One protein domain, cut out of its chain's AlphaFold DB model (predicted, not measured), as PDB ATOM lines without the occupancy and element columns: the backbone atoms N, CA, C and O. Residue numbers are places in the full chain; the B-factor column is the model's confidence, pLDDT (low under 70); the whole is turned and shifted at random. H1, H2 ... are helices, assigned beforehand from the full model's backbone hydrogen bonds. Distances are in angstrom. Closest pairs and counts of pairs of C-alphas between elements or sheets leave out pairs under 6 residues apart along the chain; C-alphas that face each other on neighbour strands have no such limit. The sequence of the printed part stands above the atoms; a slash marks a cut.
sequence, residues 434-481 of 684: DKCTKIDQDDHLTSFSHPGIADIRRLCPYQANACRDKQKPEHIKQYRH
ATOM      1  N   ASP A 434      35.796 -37.714 -26.167       73.50
ATOM      2  CA  ASP A 434      35.459 -38.067 -27.557       73.50
ATOM      3  C   ASP A 434      36.549 -38.895 -28.258       73.50
ATOM      4  O   ASP A 434      36.292 -39.524 -29.280       73.50
ATOM      5  N   LYS A 435      37.769 -38.927 -27.706       75.62
ATOM      6  CA  LYS A 435      38.911 -39.698 -28.232       75.62
ATOM      7  C   LYS A 435      38.997 -41.104 -27.636       75.62
ATOM      8  O   LYS A 435      40.006 -41.789 -27.790       75.62
ATOM      9  N   CYS A 436      37.977 -41.529 -26.897       77.69
ATOM     10  CA  CYS A 436      37.986 -42.823 -26.243       77.69
ATOM     11  C   CYS A 436      37.863 -43.966 -27.253       77.69
ATOM     12  O   CYS A 436      36.921 -44.030 -28.035       77.69
ATOM     13  N   THR A 437      38.792 -44.913 -27.176       80.06
ATOM     14  CA  THR A 437      38.803 -46.114 -28.018       80.06
ATOM     15  C   THR A 437      37.928 -47.244 -27.475       80.06
ATOM     16  O   THR A 437      37.728 -48.228 -28.170       80.06
ATOM     17  N   LYS A 438      37.386 -47.105 -26.254       76.06
ATOM     18  CA  LYS A 438      36.583 -48.127 -25.553       76.06
ATOM     19  C   LYS A 438      35.071 -47.911 -25.686       76.06
ATOM     20  O   LYS A 438      34.296 -48.399 -24.866       76.06
ATOM     21  N   ILE A 439      34.630 -47.141 -26.680       77.94
ATOM     22  CA  ILE A 439      33.202 -46.853 -26.889       77.94
ATOM     23  C   ILE A 439      32.405 -48.091 -27.317       77.94
ATOM     24  O   ILE A 439      31.197 -48.129 -27.149       77.94
ATOM     25  N   ASP A 440      33.058 -49.122 -27.839       72.44
ATOM     26  CA  ASP A 440      32.451 -50.408 -28.183       72.44
ATOM     27  C   ASP A 440      32.294 -51.351 -26.976       72.44
ATOM     28  O   ASP A 440      31.634 -52.388 -27.077       72.44
ATOM     29  N   GLN A 441      32.854 -50.990 -25.818       74.00
ATOM     30  CA  GLN A 441      32.775 -51.770 -24.588       74.00
ATOM     31  C   GLN A 441      31.569 -51.323 -23.754       74.00
ATOM     32  O   GLN A 441      31.579 -50.267 -23.115       74.00
ATOM     33  N   ASP A 442      30.520 -52.152 -23.715       68.94
ATOM     34  CA  ASP A 442      29.279 -51.827 -22.996       68.94
ATOM     35  C   ASP A 442      29.505 -51.593 -21.485       68.94
ATOM     36  O   ASP A 442      28.838 -50.734 -20.902       68.94
ATOM     37  N   ASP A 443      30.482 -52.268 -20.870       58.56
ATOM     38  CA  ASP A 443      30.872 -52.078 -19.462       58.56
ATOM     39  C   ASP A 443      31.515 -50.706 -19.207       58.56
ATOM     40  O   ASP A 443      31.218 -50.035 -18.212       58.56
ATOM     41  N   HIS A 444      32.354 -50.252 -20.142       70.31
ATOM     42  CA  HIS A 444      32.984 -48.934 -20.098       70.31
ATOM     43  C   HIS A 444      31.927 -47.830 -20.205       70.31
ATOM     44  O   HIS A 444      31.833 -46.974 -19.325       70.31
ATOM     45  N   LEU A 445      31.041 -47.918 -21.201       72.75
ATOM     46  CA  LEU A 445      29.930 -46.976 -21.390       72.75
ATOM     47  C   LEU A 445      28.864 -47.030 -20.278       72.75
ATOM     48  O   LEU A 445      28.032 -46.132 -20.159       72.75
ATOM     49  N   THR A 446      28.848 -48.089 -19.466       66.81
ATOM     50  CA  THR A 446      27.982 -48.181 -18.277       66.81
ATOM     51  C   THR A 446      28.611 -47.505 -17.055       66.81
ATOM     52  O   THR A 446      27.889 -47.125 -16.124       66.81
ATOM     53  N   SER A 447      29.929 -47.321 -17.068       61.81
ATOM     54  CA  SER A 447      30.716 -46.775 -15.959       61.81
ATOM     55  C   SER A 447      31.066 -45.301 -16.157       61.81
ATOM     56  O   SER A 447      31.092 -44.553 -15.180       61.81
ATOM     57  N   PHE A 448      31.244 -44.862 -17.406       64.12
ATOM     58  CA  PHE A 448      31.643 -43.496 -17.747       64.12
ATOM     59  C   PHE A 448      30.657 -42.802 -18.692       64.12
ATOM     60  O   PHE A 448      30.124 -43.421 -19.612       64.12
ATOM     61  N   SER A 449      30.439 -41.503 -18.487       73.81
ATOM     62  CA  SER A 449      29.687 -40.655 -19.414       73.81
ATOM     63  C   SER A 449      30.583 -40.201 -20.568       73.81
ATOM     64  O   SER A 449      31.740 -39.819 -20.360       73.81
ATOM     65  N   HIS A 450      30.030 -40.178 -21.780       80.81
ATOM     66  CA  HIS A 450      30.704 -39.735 -23.005       80.81
ATOM     67  C   HIS A 450      29.857 -38.711 -23.747       80.81
ATOM     68  O   HIS A 450      28.677 -38.995 -23.959       80.81
ATOM     69  N   PRO A 451      30.431 -37.579 -24.197       80.12
ATOM     70  CA  PRO A 451      29.668 -36.567 -24.915       80.12
ATOM     71  C   PRO A 451      28.883 -37.161 -26.093       80.12
ATOM     72  O   PRO A 451      29.415 -37.871 -26.942       80.12
ATOM     73  N   GLY A 452      27.576 -36.894 -26.123       77.12
ATOM     74  CA  GLY A 452      26.687 -37.373 -27.187       77.12
ATOM     75  C   GLY A 452      26.267 -38.844 -27.075       77.12
ATOM     76  O   GLY A 452      25.520 -39.320 -27.930       77.12
ATOM     77  N   ILE A 453      26.682 -39.555 -26.024       83.12
ATOM     78  CA  ILE A 453      26.234 -40.914 -25.701       83.12
ATOM     79  C   ILE A 453      25.295 -40.842 -24.498       83.12
ATOM     80  O   ILE A 453      25.618 -40.236 -23.480       83.12
ATOM     81  N   ALA A 454      24.120 -41.462 -24.598       81.00
ATOM     82  CA  ALA A 454      23.208 -41.519 -23.462       81.00
ATOM     83  C   ALA A 454      23.810 -42.385 -22.340       81.00
ATOM     84  O   ALA A 454      24.167 -43.537 -22.573       81.00
ATOM     85  N   ASP A 455      23.841 -41.881 -21.108       76.19
ATOM     86  CA  ASP A 455      24.202 -42.657 -19.917       76.19
ATOM     87  C   ASP A 455      23.283 -43.871 -19.702       76.19
ATOM     88  O   ASP A 455      23.704 -44.918 -19.193       76.19
ATOM     89  N   ILE A 456      22.022 -43.731 -20.115       77.06
ATOM     90  CA  ILE A 456      21.009 -44.784 -20.156       77.06
ATOM     91  C   ILE A 456      20.679 -45.068 -21.626       77.06
ATOM     92  O   ILE A 456      19.814 -44.432 -22.241       77.06
ATOM     93  N   ARG A 457      21.392 -46.033 -22.213       78.75
ATOM     94  CA  ARG A 457      21.182 -46.505 -23.595       78.75
ATOM     95  C   ARG A 457      19.995 -47.465 -23.691       78.75
ATOM     96  O   ARG A 457      19.703 -48.198 -22.745       78.75
ATOM     97  N   ARG A 458      19.307 -47.449 -24.835       73.88
ATOM     98  CA  ARG A 458      18.133 -48.298 -25.109       73.88
ATOM     99  C   ARG A 458      18.564 -49.744 -25.211       73.88
ATOM    100  O   ARG A 458      19.690 -50.037 -25.591       73.88
ATOM    101  N   LEU A 459      17.646 -50.657 -24.956       69.06
ATOM    102  CA  LEU A 459      17.875 -52.049 -25.301       69.06
ATOM    103  C   LEU A 459      17.793 -52.228 -26.812       69.06
ATOM    104  O   LEU A 459      16.799 -51.832 -27.417       69.06
ATOM    105  N   CYS A 460      18.821 -52.828 -27.412       73.88
ATOM    106  CA  CYS A 460      18.754 -53.233 -28.809       73.88
ATOM    107  C   CYS A 460      17.589 -54.231 -28.993       73.88
ATOM    108  O   CYS A 460      17.510 -55.203 -28.232       73.88
ATOM    109  N   PRO A 461      16.690 -54.018 -29.977       67.75
ATOM    110  CA  PRO A 461      15.580 -54.936 -30.245       67.75
ATOM    111  C   PRO A 461      16.062 -56.297 -30.770       67.75
ATOM    112  O   PRO A 461      15.358 -57.299 -30.643       67.75
ATOM    113  N   TYR A 462      17.278 -56.347 -31.319       66.00
ATOM    114  CA  TYR A 462      17.939 -57.568 -31.759       66.00
ATOM    115  C   TYR A 462      18.860 -58.114 -30.660       66.00
ATOM    116  O   TYR A 462      19.549 -57.371 -29.960       66.00
ATOM    117  N   GLN A 463      18.918 -59.440 -30.525       60.00
ATOM    118  CA  GLN A 463      19.904 -60.101 -29.660       60.00
ATOM    119  C   GLN A 463      21.333 -59.754 -30.118       60.00
ATOM    120  O   GLN A 463      21.544 -59.600 -31.321       60.00
ATOM    121  N   ALA A 464      22.318 -59.680 -29.207       60.84
ATOM    122  CA  ALA A 464      23.685 -59.228 -29.530       60.84
ATOM    123  C   ALA A 464      24.276 -59.865 -30.797       60.84
ATOM    124  O   ALA A 464      24.850 -59.168 -31.630       60.84
ATOM    125  N   ASN A 465      24.091 -61.174 -30.985       64.94
ATOM    126  CA  ASN A 465      24.679 -61.898 -32.119       64.94
ATOM    127  C   ASN A 465      23.870 -61.740 -33.418       64.94
ATOM    128  O   ASN A 465      24.361 -62.080 -34.485       64.94
ATOM    129  N   ALA A 466      22.630 -61.257 -33.326       68.62
ATOM    130  CA  ALA A 466      21.747 -61.013 -34.463       68.62
ATOM    131  C   ALA A 466      21.757 -59.542 -34.916       68.62
ATOM    132  O   ALA A 466      21.268 -59.236 -36.001       68.62
ATOM    133  N   CYS A 467      22.310 -58.628 -34.109       78.44
ATOM    134  CA  CYS A 467      22.434 -57.226 -34.482       78.44
ATOM    135  C   CYS A 467      23.633 -57.013 -35.418       78.44
ATOM    136  O   CYS A 467      24.790 -57.122 -35.004       78.44
ATOM    137  N   ARG A 468      23.352 -56.668 -36.679       79.62
ATOM    138  CA  ARG A 468      24.373 -56.341 -37.691       79.62
ATOM    139  C   ARG A 468      25.036 -54.984 -37.446       79.62
ATOM    140  O   ARG A 468      26.150 -54.757 -37.901       79.62
ATOM    141  N   ASP A 469      24.380 -54.118 -36.680       81.62
ATOM    142  CA  ASP A 469      24.820 -52.748 -36.408       81.62
ATOM    143  C   ASP A 469      25.571 -52.611 -35.077       81.62
ATOM    144  O   ASP A 469      25.925 -51.508 -34.675       81.62
ATOM    145  N   LYS A 470      25.872 -53.724 -34.392       73.69
ATOM    146  CA  LYS A 470      26.454 -53.724 -33.039       73.69
ATOM    147  C   LYS A 470      27.790 -52.982 -32.899       73.69
ATOM    148  O   LYS A 470      28.107 -52.538 -31.805       73.69
ATOM    149  N   GLN A 471      28.551 -52.855 -33.987       76.44
ATOM    150  CA  GLN A 471      29.834 -52.141 -34.040       76.44
ATOM    151  C   GLN A 471      29.714 -50.729 -34.636       76.44
ATOM    152  O   GLN A 471      30.698 -49.997 -34.678       76.44
ATOM    153  N   LYS A 472      28.530 -50.324 -35.116       83.50
ATOM    154  CA  LYS A 472      28.345 -48.994 -35.701       83.50
ATOM    155  C   LYS A 472      28.296 -47.942 -34.585       83.50
ATOM    156  O   LYS A 472      27.447 -48.068 -33.698       83.50
ATOM    157  N   PRO A 473      29.109 -46.871 -34.648       78.94
ATOM    158  CA  PRO A 473      29.137 -45.833 -33.615       78.94
ATOM    159  C   PRO A 473      27.763 -45.219 -33.321       78.94
ATOM    160  O   PRO A 473      27.392 -45.063 -32.163       78.94
ATOM    161  N   GLU A 474      26.962 -44.939 -34.353       81.94
ATOM    162  CA  GLU A 474      25.616 -44.369 -34.182       81.94
ATOM    163  C   GLU A 474      24.646 -45.312 -33.466       81.94
ATOM    164  O   GLU A 474      23.798 -44.881 -32.684       81.94
ATOM    165  N   HIS A 475      24.808 -46.618 -33.672       85.25
ATOM    166  CA  HIS A 475      24.011 -47.621 -32.984       85.25
ATOM    167  C   HIS A 475      24.452 -47.766 -31.524       85.25
ATOM    168  O   HIS A 475      23.606 -47.778 -30.635       85.25
ATOM    169  N   ILE A 476      25.761 -47.767 -31.256       79.88
ATOM    170  CA  ILE A 476      26.350 -47.805 -29.904       79.88
ATOM    171  C   ILE A 476      25.906 -46.610 -29.052       79.88
ATOM    172  O   ILE A 476      25.631 -46.776 -27.861       79.88
ATOM    173  N   LYS A 477      25.797 -45.414 -29.651       81.31
ATOM    174  CA  LYS A 477      25.318 -44.194 -28.976       81.31
ATOM    175  C   LYS A 477      23.906 -44.347 -28.410       81.31
ATOM    176  O   LYS A 477      23.580 -43.772 -27.369       81.31
ATOM    177  N   GLN A 478      23.061 -45.108 -29.103       74.81
ATOM    178  CA  GLN A 478      21.630 -45.195 -28.824       74.81
ATOM    179  C   GLN A 478      21.233 -46.493 -28.122       74.81
ATOM    180  O   GLN A 478      20.337 -46.468 -27.272       74.81
ATOM    181  N   TYR A 479      21.897 -47.603 -28.448       76.56
ATOM    182  CA  TYR A 479      21.520 -48.956 -28.068       76.56
ATOM    183  C   TYR A 479      22.662 -49.690 -27.359       76.56
ATOM    184  O   TYR A 479      23.828 -49.595 -27.730       76.56
ATOM    185  N   ARG A 480      22.295 -50.474 -26.346       74.94
ATOM    186  CA  ARG A 480      23.135 -51.477 -25.686       74.94
ATOM    187  C   ARG A 480      22.682 -52.873 -26.093       74.94
ATOM    188  O   ARG A 480      21.488 -53.083 -26.343       74.94
ATOM    189  N   HIS A 481      23.595 -53.836 -26.119       70.12
ATOM    190  CA  HIS A 481      23.256 -55.214 -26.472       70.12
ATOM    191  C   HIS A 481      23.245 -56.110 -25.241       70.12
ATOM    192  O   HIS A 481      24.071 -55.987 -24.347       70.12
TER     193      HIS A 481
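Overview. This is residues 434 to 481 of the 684 residues of the protein "Hypothetical protein" of Rotaria magnacalcarata (UniProt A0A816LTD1). With little regular structure, this is mainly a looped chain with two short helices, H1 and H2, set apart. The long unnamed stretch, residues 448 to 472, leaves H1, swings out as a wide loop and folds back to H2. Just after H2, residues 479 to 480 pair in parallel with residues 458 to 459 of that loop. The printed part has 48 residues, 12 of them in H1 then H2, and no named strand; its class is all helix. It is compact, with a radius of gyration of the C-alphas of 10.0 A and spans of 27 by 18 by 16 A.

Arrangement. H1, residues 442 to 447, and H2, residues 473 to 478, are apart, with no C-alpha of one within 8 A of the other. In H1 every O i to N i+4 pair is within hydrogen-bond range; in H2, 1 of 2 is.

Along the chain. H1 runs 8.8 A from C-alpha 442 at (29.279, -51.827, -22.996). H2 runs 8.9 A to C-alpha 478 at (21.630, -45.195, -28.824).

Size, cuts and confidence. The two C-alphas farthest apart, of Lys 435 and Ala 466, are 28.1 A apart. The printed part has no cut. The link from H1 to H2 is long, 25 residues. Mean pLDDT of the printed part is 74.2; 12 residues are under 70, among them residues 461 to 466.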